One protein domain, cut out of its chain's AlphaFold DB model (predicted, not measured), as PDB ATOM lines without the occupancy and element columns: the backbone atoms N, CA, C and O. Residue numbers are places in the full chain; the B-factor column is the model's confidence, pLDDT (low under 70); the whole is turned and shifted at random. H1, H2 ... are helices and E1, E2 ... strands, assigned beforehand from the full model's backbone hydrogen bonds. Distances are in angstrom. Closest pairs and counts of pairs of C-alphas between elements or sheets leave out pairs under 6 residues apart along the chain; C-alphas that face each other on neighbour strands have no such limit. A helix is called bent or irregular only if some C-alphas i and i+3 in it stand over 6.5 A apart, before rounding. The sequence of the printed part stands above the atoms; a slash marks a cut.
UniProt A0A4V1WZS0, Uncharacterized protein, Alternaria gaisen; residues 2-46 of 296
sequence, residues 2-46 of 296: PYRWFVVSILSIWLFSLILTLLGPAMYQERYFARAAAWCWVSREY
ATOM      1  N   PRO A   2     161.764 195.637  96.786       92.56
ATOM      2  CA  PRO A   2     161.807 197.072  96.509       92.56
ATOM      3  C   PRO A   2     163.259 197.573  96.496       92.56
ATOM      4  O   PRO A   2     164.058 197.141  97.328       92.56
ATOM      5  N   TYR A   3     163.591 198.509  95.601       92.50
ATOM      6  CA  TYR A   3     164.961 199.019  95.403       92.50
ATOM      7  C   TYR A   3     165.651 199.460  96.708       92.50
ATOM      8  O   TYR A   3     166.794 199.086  96.958       92.50
ATOM      9  N   ARG A   4     164.927 200.172  97.589       93.62
ATOM     10  CA  ARG A   4     165.437 200.617  98.899       93.62
ATOM     11  C   ARG A   4     165.981 199.466  99.754       93.62
ATOM     12  O   ARG A   4     167.058 199.601 100.318       93.62
ATOM     13  N   TRP A   5     165.280 198.331  99.817       95.19
ATOM     14  CA  TRP A   5     165.724 197.175 100.605       95.19
ATOM     15  C   TRP A   5     166.973 196.519 100.016       95.19
ATOM     16  O   TRP A   5     167.873 196.163 100.765       95.19
ATOM     17  N   PHE A   6     167.071 196.428  98.686       93.25
ATOM     18  CA  PHE A   6     168.265 195.911  98.010       93.25
ATOM     19  C   PHE A   6     169.508 196.767  98.303       93.25
ATOM     20  O   PHE A   6     170.551 196.226  98.665       93.25
ATOM     21  N   VAL A   7     169.385 198.098  98.236       95.25
ATOM     22  CA  VAL A   7     170.478 199.023  98.589       95.25
ATOM     23  C   VAL A   7     170.857 198.902 100.068       95.25
ATOM     24  O   VAL A   7     172.041 198.806 100.379       95.25
ATOM     25  N   VAL A   8     169.877 198.840 100.979       96.12
ATOM     26  CA  VAL A   8     170.134 198.654 102.419       96.12
ATOM     27  C   VAL A   8     170.869 197.338 102.697       96.12
ATOM     28  O   VAL A   8     171.834 197.355 103.453       96.12
ATOM     29  N   SER A   9     170.486 196.226 102.058       94.94
ATOM     30  CA  SER A   9     171.181 194.937 102.210       94.94
ATOM     31  C   SER A   9     172.623 194.954 101.695       94.94
ATOM     32  O   SER A   9     173.484 194.308 102.284       94.94
ATOM     33  N   ILE A  10     172.913 195.695 100.619       94.88
ATOM     34  CA  ILE A  10     174.291 195.879 100.140       94.88
ATOM     35  C   ILE A  10     175.097 196.683 101.165       94.88
ATOM     36  O   ILE A  10     176.173 196.251 101.575       94.88
ATOM     37  N   LEU A  11     174.573 197.830 101.606       96.50
ATOM     38  CA  LEU A  11     175.261 198.704 102.557       96.50
ATOM     39  C   LEU A  11     175.499 198.019 103.909       96.50
ATOM     40  O   LEU A  11     176.574 198.185 104.482       96.50
ATOM     41  N   SER A  12     174.551 197.214 104.402       95.31
ATOM     42  CA  SER A  12     174.726 196.471 105.653       95.31
ATOM     43  C   SER A  12     175.781 195.368 105.541       95.31
ATOM     44  O   SER A  12     176.564 195.213 106.474       95.31
ATOM     45  N   ILE A  13     175.865 194.656 104.409       94.81
ATOM     46  CA  ILE A  13     176.922 193.661 104.161       94.81
ATOM     47  C   ILE A  13     178.302 194.329 104.131       94.81
ATOM     48  O   ILE A  13     179.197 193.895 104.853       94.81
ATOM     49  N   TRP A  14     178.469 195.414 103.367       95.81
ATOM     50  CA  TRP A  14     179.745 196.139 103.302       95.81
ATOM     51  C   TRP A  14     180.166 196.700 104.663       95.81
ATOM     52  O   TRP A  14     181.309 196.506 105.076       95.81
ATOM     53  N   LEU A  15     179.248 197.347 105.388       96.06
ATOM     54  CA  LEU A  15     179.516 197.877 106.725       96.06
ATOM     55  C   LEU A  15     179.901 196.763 107.709       96.06
ATOM     56  O   LEU A  15     180.858 196.916 108.462       96.06
ATOM     57  N   PHE A  16     179.202 195.628 107.674       94.88
ATOM     58  CA  PHE A  16     179.487 194.480 108.532       94.88
ATOM     59  C   PHE A  16     180.874 193.873 108.257       94.88
ATOM     60  O   PHE A  16     181.654 193.675 109.190       94.88
ATOM     61  N   SER A  17     181.233 193.654 106.986       92.88
ATOM     62  CA  SER A  17     182.568 193.174 106.602       92.88
ATOM     63  C   SER A  17     183.685 194.150 106.988       92.88
ATOM     64  O   SER A  17     184.746 193.714 107.444       92.88
ATOM     65  N   LEU A  18     183.455 195.462 106.856       92.94
ATOM     66  CA  LEU A  18     184.404 196.485 107.305       92.94
ATOM     67  C   LEU A  18     184.577 196.467 108.829       92.94
ATOM     68  O   LEU A  18     185.713 196.473 109.295       92.94
ATOM     69  N   ILE A  19     183.491 196.370 109.605       93.94
ATOM     70  CA  ILE A  19     183.553 196.274 111.075       93.94
ATOM     71  C   ILE A  19     184.369 195.050 111.509       93.94
ATOM     72  O   ILE A  19     185.303 195.199 112.296       93.94
ATOM     73  N   LEU A  20     184.087 193.861 110.961       90.62
ATOM     74  CA  LEU A  20     184.846 192.639 111.274       90.62
ATOM     75  C   LEU A  20     186.340 192.762 110.930       90.62
ATOM     76  O   LEU A  20     187.190 192.277 111.677       90.62
ATOM     77  N   THR A  21     186.666 193.430 109.820       88.88
ATOM     78  CA  THR A  21     188.056 193.632 109.377       88.88
ATOM     79  C   THR A  21     188.800 194.655 110.239       88.88
ATOM     80  O   THR A  21     189.988 194.477 110.501       88.88
ATOM     81  N   LEU A  22     188.122 195.712 110.699       90.38
ATOM     82  CA  LEU A  22     188.719 196.800 111.480       90.38
ATOM     83  C   LEU A  22     188.830 196.492 112.979       90.38
ATOM     84  O   LEU A  22     189.741 197.007 113.626       90.38
ATOM     85  N   LEU A  23     187.949 195.657 113.543       91.00
ATOM     86  CA  LEU A  23     187.888 195.442 114.995       91.00
ATOM     87  C   LEU A  23     189.163 194.791 115.562       91.00
ATOM     88  O   LEU A  23     189.629 195.182 116.627       91.00
ATOM     89  N   GLY A  24     189.768 193.847 114.835       87.31
ATOM     90  CA  GLY A  24     191.034 193.215 115.229       87.31
ATOM     91  C   GLY A  24     192.211 194.204 115.304       87.31
ATOM     92  O   GLY A  24     192.785 194.378 116.381       87.31
ATOM     93  N   PRO A  25     192.541 194.919 114.210       89.12
ATOM     94  CA  PRO A  25     193.556 195.973 114.217       89.12
ATOM     95  C   PRO A  25     193.272 197.099 115.221       89.12
ATOM     96  O   PRO A  25     194.209 197.622 115.819       89.12
ATOM     97  N   ALA A  26     192.004 197.452 115.456       89.00
ATOM     98  CA  ALA A  26     191.636 198.465 116.447       89.00
ATOM     99  C   ALA A  26     191.949 198.044 117.897       89.00
ATOM    100  O   ALA A  26     192.238 198.908 118.721       89.00
ATOM    101  N   MET A  27     191.922 196.741 118.208       88.06
ATOM    102  CA  MET A  27     192.246 196.218 119.545       88.06
ATOM    103  C   MET A  27     193.742 195.928 119.744       88.06
ATOM    104  O   MET A  27     194.265 196.187 120.824       88.06
ATOM    105  N   TYR A  28     194.438 195.405 118.726       85.50
ATOM    106  CA  TYR A  28     195.817 194.887 118.863       85.50
ATOM    107  C   TYR A  28     196.881 195.653 118.053       85.50
ATOM    108  O   TYR A  28     198.061 195.294 118.087       85.50
ATOM    109  N   GLN A  29     196.481 196.719 117.352       85.38
ATOM    110  CA  GLN A  29     197.359 197.640 116.623       85.38
ATOM    111  C   GLN A  29     198.342 196.901 115.688       85.38
ATOM    112  O   GLN A  29     197.966 195.960 114.983       85.38
ATOM    113  N   GLU A  30     199.610 197.320 115.665       80.12
ATOM    114  CA  GLU A  30     200.648 196.832 114.748       80.12
ATOM    115  C   GLU A  30     200.957 195.333 114.899       80.12
ATOM    116  O   GLU A  30     201.399 194.698 113.944       80.12
ATOM    117  N   ARG A  31     200.690 194.735 116.069       81.81
ATOM    118  CA  ARG A  31     200.977 193.312 116.341       81.81
ATOM    119  C   ARG A  31     199.935 192.356 115.761       81.81
ATOM    120  O   ARG A  31     200.156 191.146 115.744       81.81
ATOM    121  N   TYR A  32     198.799 192.870 115.285       83.62
ATOM    122  CA  TYR A  32     197.715 192.030 114.782       83.62
ATOM    123  C   TYR A  32     198.089 191.277 113.495       83.62
ATOM    124  O   TYR A  32     197.679 190.128 113.317       83.62
ATOM    125  N   PHE A  33     198.889 191.890 112.614       85.62
ATOM    126  CA  PHE A  33     199.301 191.304 111.336       85.62
ATOM    127  C   PHE A  33     200.758 190.825 111.360       85.62
ATOM    128  O   PHE A  33     201.672 191.571 111.690       85.62
ATOM    129  N   ALA A  34     200.980 189.583 110.932       86.19
ATOM    130  CA  ALA A  34     202.295 188.957 110.810       86.19
ATOM    131  C   ALA A  34     202.430 188.221 109.464       86.19
ATOM    132  O   ALA A  34     201.445 187.994 108.758       86.19
ATOM    133  N   ARG A  35     203.649 187.808 109.095       84.50
ATOM    134  CA  ARG A  35     203.865 186.966 107.906       84.50
ATOM    135  C   ARG A  35     203.300 185.561 108.147       84.50
ATOM    136  O   ARG A  35     203.712 184.878 109.081       84.50
ATOM    137  N   ALA A  36     202.401 185.118 107.275       78.12
ATOM    138  CA  ALA A  36     201.842 183.773 107.251       78.12
ATOM    139  C   ALA A  36     202.101 183.158 105.868       78.12
ATOM    140  O   ALA A  36     201.337 183.372 104.926       78.12
ATOM    141  N   ALA A  37     203.208 182.420 105.754       76.31
ATOM    142  CA  ALA A  37     203.735 181.925 104.485       76.31
ATOM    143  C   ALA A  37     203.935 183.065 103.461       76.31
ATOM    144  O   ALA A  37     204.704 183.996 103.711       76.31
ATOM    145  N   ALA A  38     203.241 182.999 102.322       79.25
ATOM    146  CA  ALA A  38     203.407 183.898 101.180       79.25
ATOM    147  C   ALA A  38     202.734 185.282 101.326       79.25
ATOM    148  O   ALA A  38     202.916 186.129 100.454       79.25
ATOM    149  N   TRP A  39     201.964 185.538 102.391       85.06
ATOM    150  CA  TRP A  39     201.249 186.807 102.584       85.06
ATOM    151  C   TRP A  39     201.229 187.271 104.049       85.06
ATOM    152  O   TRP A  39     201.582 186.531 104.967       85.06
ATOM    153  N   CYS A  40     200.813 188.518 104.285       87.75
ATOM    154  CA  CYS A  40     200.536 189.022 105.632       87.75
ATOM    155  C   CYS A  40     199.127 188.598 106.070       87.75
ATOM    156  O   CYS A  40     198.172 188.710 105.303       87.75
ATOM    157  N   TRP A  41     198.988 188.099 107.296       85.69
ATOM    158  CA  TRP A  41     197.724 187.617 107.854       85.69
ATOM    159  C   TRP A  41     197.652 187.880 109.358       85.69
ATOM    160  O   TRP A  41     198.640 188.264 109.978       85.69
ATOM    161  N   VAL A  42     196.487 187.639 109.959       85.31
ATOM    162  CA  VAL A  42     196.315 187.730 111.413       85.31
ATOM    163  C   VAL A  42     197.252 186.747 112.125       85.31
ATOM    164  O   VAL A  42     197.283 185.554 111.783       85.31
ATOM    165  N   SER A  43     198.001 187.273 113.100       83.81
ATOM    166  CA  SER A  43     199.063 186.591 113.852       83.81
ATOM    167  C   SER A  43     198.640 185.221 114.400       83.81
ATOM    168  O   SER A  43     197.466 184.955 114.664       83.81
ATOM    169  N   ARG A  44     199.622 184.329 114.590       77.81
ATOM    170  CA  ARG A  44     199.429 183.029 115.259       77.81
ATOM    171  C   ARG A  44     199.175 183.161 116.766       77.81
ATOM    172  O   ARG A  44     198.765 182.177 117.370       77.81
ATOM    173  N   GLU A  45     199.414 184.335 117.343       81.69
ATOM    174  CA  GLU A  45     199.185 184.643 118.760       81.69
ATOM    175  C   GLU A  45     197.686 184.849 119.065       81.69
ATOM    176  O   GLU A  45     197.175 184.333 120.054       81.69
ATOM    177  N   TYR A  46     196.949 185.495 118.151       83.25
ATOM    178  CA  TYR A  46     195.533 185.863 118.308       83.25
ATOM    179  C   TYR A  46     194.584 184.868 117.614       83.25
ATOM    180  O   TYR A  46     193.851 185.201 116.678       83.25
TER     181      TYR A  46
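This is residues 2 to 46 of the 296 residues of an uncharacterized protein of Alternaria gaisen (UniProt A0A4V1WZS0). A long arm with a small head, the whole in the outline of an L: the arm is the long helix H1, which has a kink near residue 26, and the head is the small hairpin of strands E1 and E2, set at the far end of the helix; residues 2 to 23, of which 3 to 23 belong to H1, stick out freely. The head is slight, and few C-alphas of the helix come near it. The printed part has 45 residues with one named helix and two named strands, in the order H1, E1, E2 along the chain, and the two strands make one antiparallel sheet in the order E1, E2. The class is mixed, helices and strands, with 30 residues in the helix and 8 in the strands. The whole is extended, with a radius of gyration of the C-alphas of 15.2 A, and flat, with spans of 45 by 24 by 12 A.

The sheet has two strands, E1 of residues 33 to 36 and E2 of residues 39 to 42. They are antiparallel neighbours and form a hairpin, with an angle of 129 degrees between their N-to-C directions. The C-alphas of Phe 33 and Val 42 face each other at 4.7 A, and those of Arg 35 and Cys 40 face each other at 4.5 A. On the backbone, N of Ala 34 and O of Trp 41 are 2.9 A apart and N of Ala 36 and O of Trp 39 are 2.8 A apart, both within hydrogen-bond range. Before the sheet comes the helix H1, residues 3 to 32. Its closest C-alpha pair with E2 is that of Tyr 32 and Val 42, at 5.6 A. Its closest C-alpha pair with E1 is that of Pro 25 and Phe 33, at 7.9 A. In each of these two cases one pair of C-alphas is within 8 A. The centres of H1 and E1 are 21.0 A apart, and those of H1 and E2 are 18.4 A apart. In the backbone of H1, 21 of 26 O i to N i+4 pairs are within hydrogen-bond range.

E1 begins at C-alpha 33, at (199.301, 191.304, 111.336), and measures 8.9 A from first to last C-alpha. E2 measures 10.2 A from first to last C-alpha and ends at C-alpha 42, at (196.315, 187.730, 111.413). H1 measures 38.7 A, from C-alpha 3 at (164.961, 199.019, 95.403) to C-alpha 32 at (197.715, 192.030, 114.782). H1 has a kink of 61 degrees near residue 26. It is irregular: C-alphas 27 and 30 are 9.7 A apart, against about 5 A in a regular helix.

The two C-alphas farthest apart are those of Pro 2 and Ala 37, at 45.3 A, and the C-alphas of Pro 2 and Tyr 46, the first and last printed residues, are 41.7 A apart. Residues 2 to 23, of which 3 to 23 belong to H1, stand free: no C-alpha 8 or more residues away along the chain is within 10 A of theirs. The links from H1 to E1, with 0 residues between them, and from E1 to E2, with 2, are both tight. Residues 43 to 46 follow E2. The printed part has no cut, and it runs from residue 2 to residue 46 of a full chain of 296 residues. The mean pLDDT of the printed part of this model is 88.7, and no printed residue is under 70.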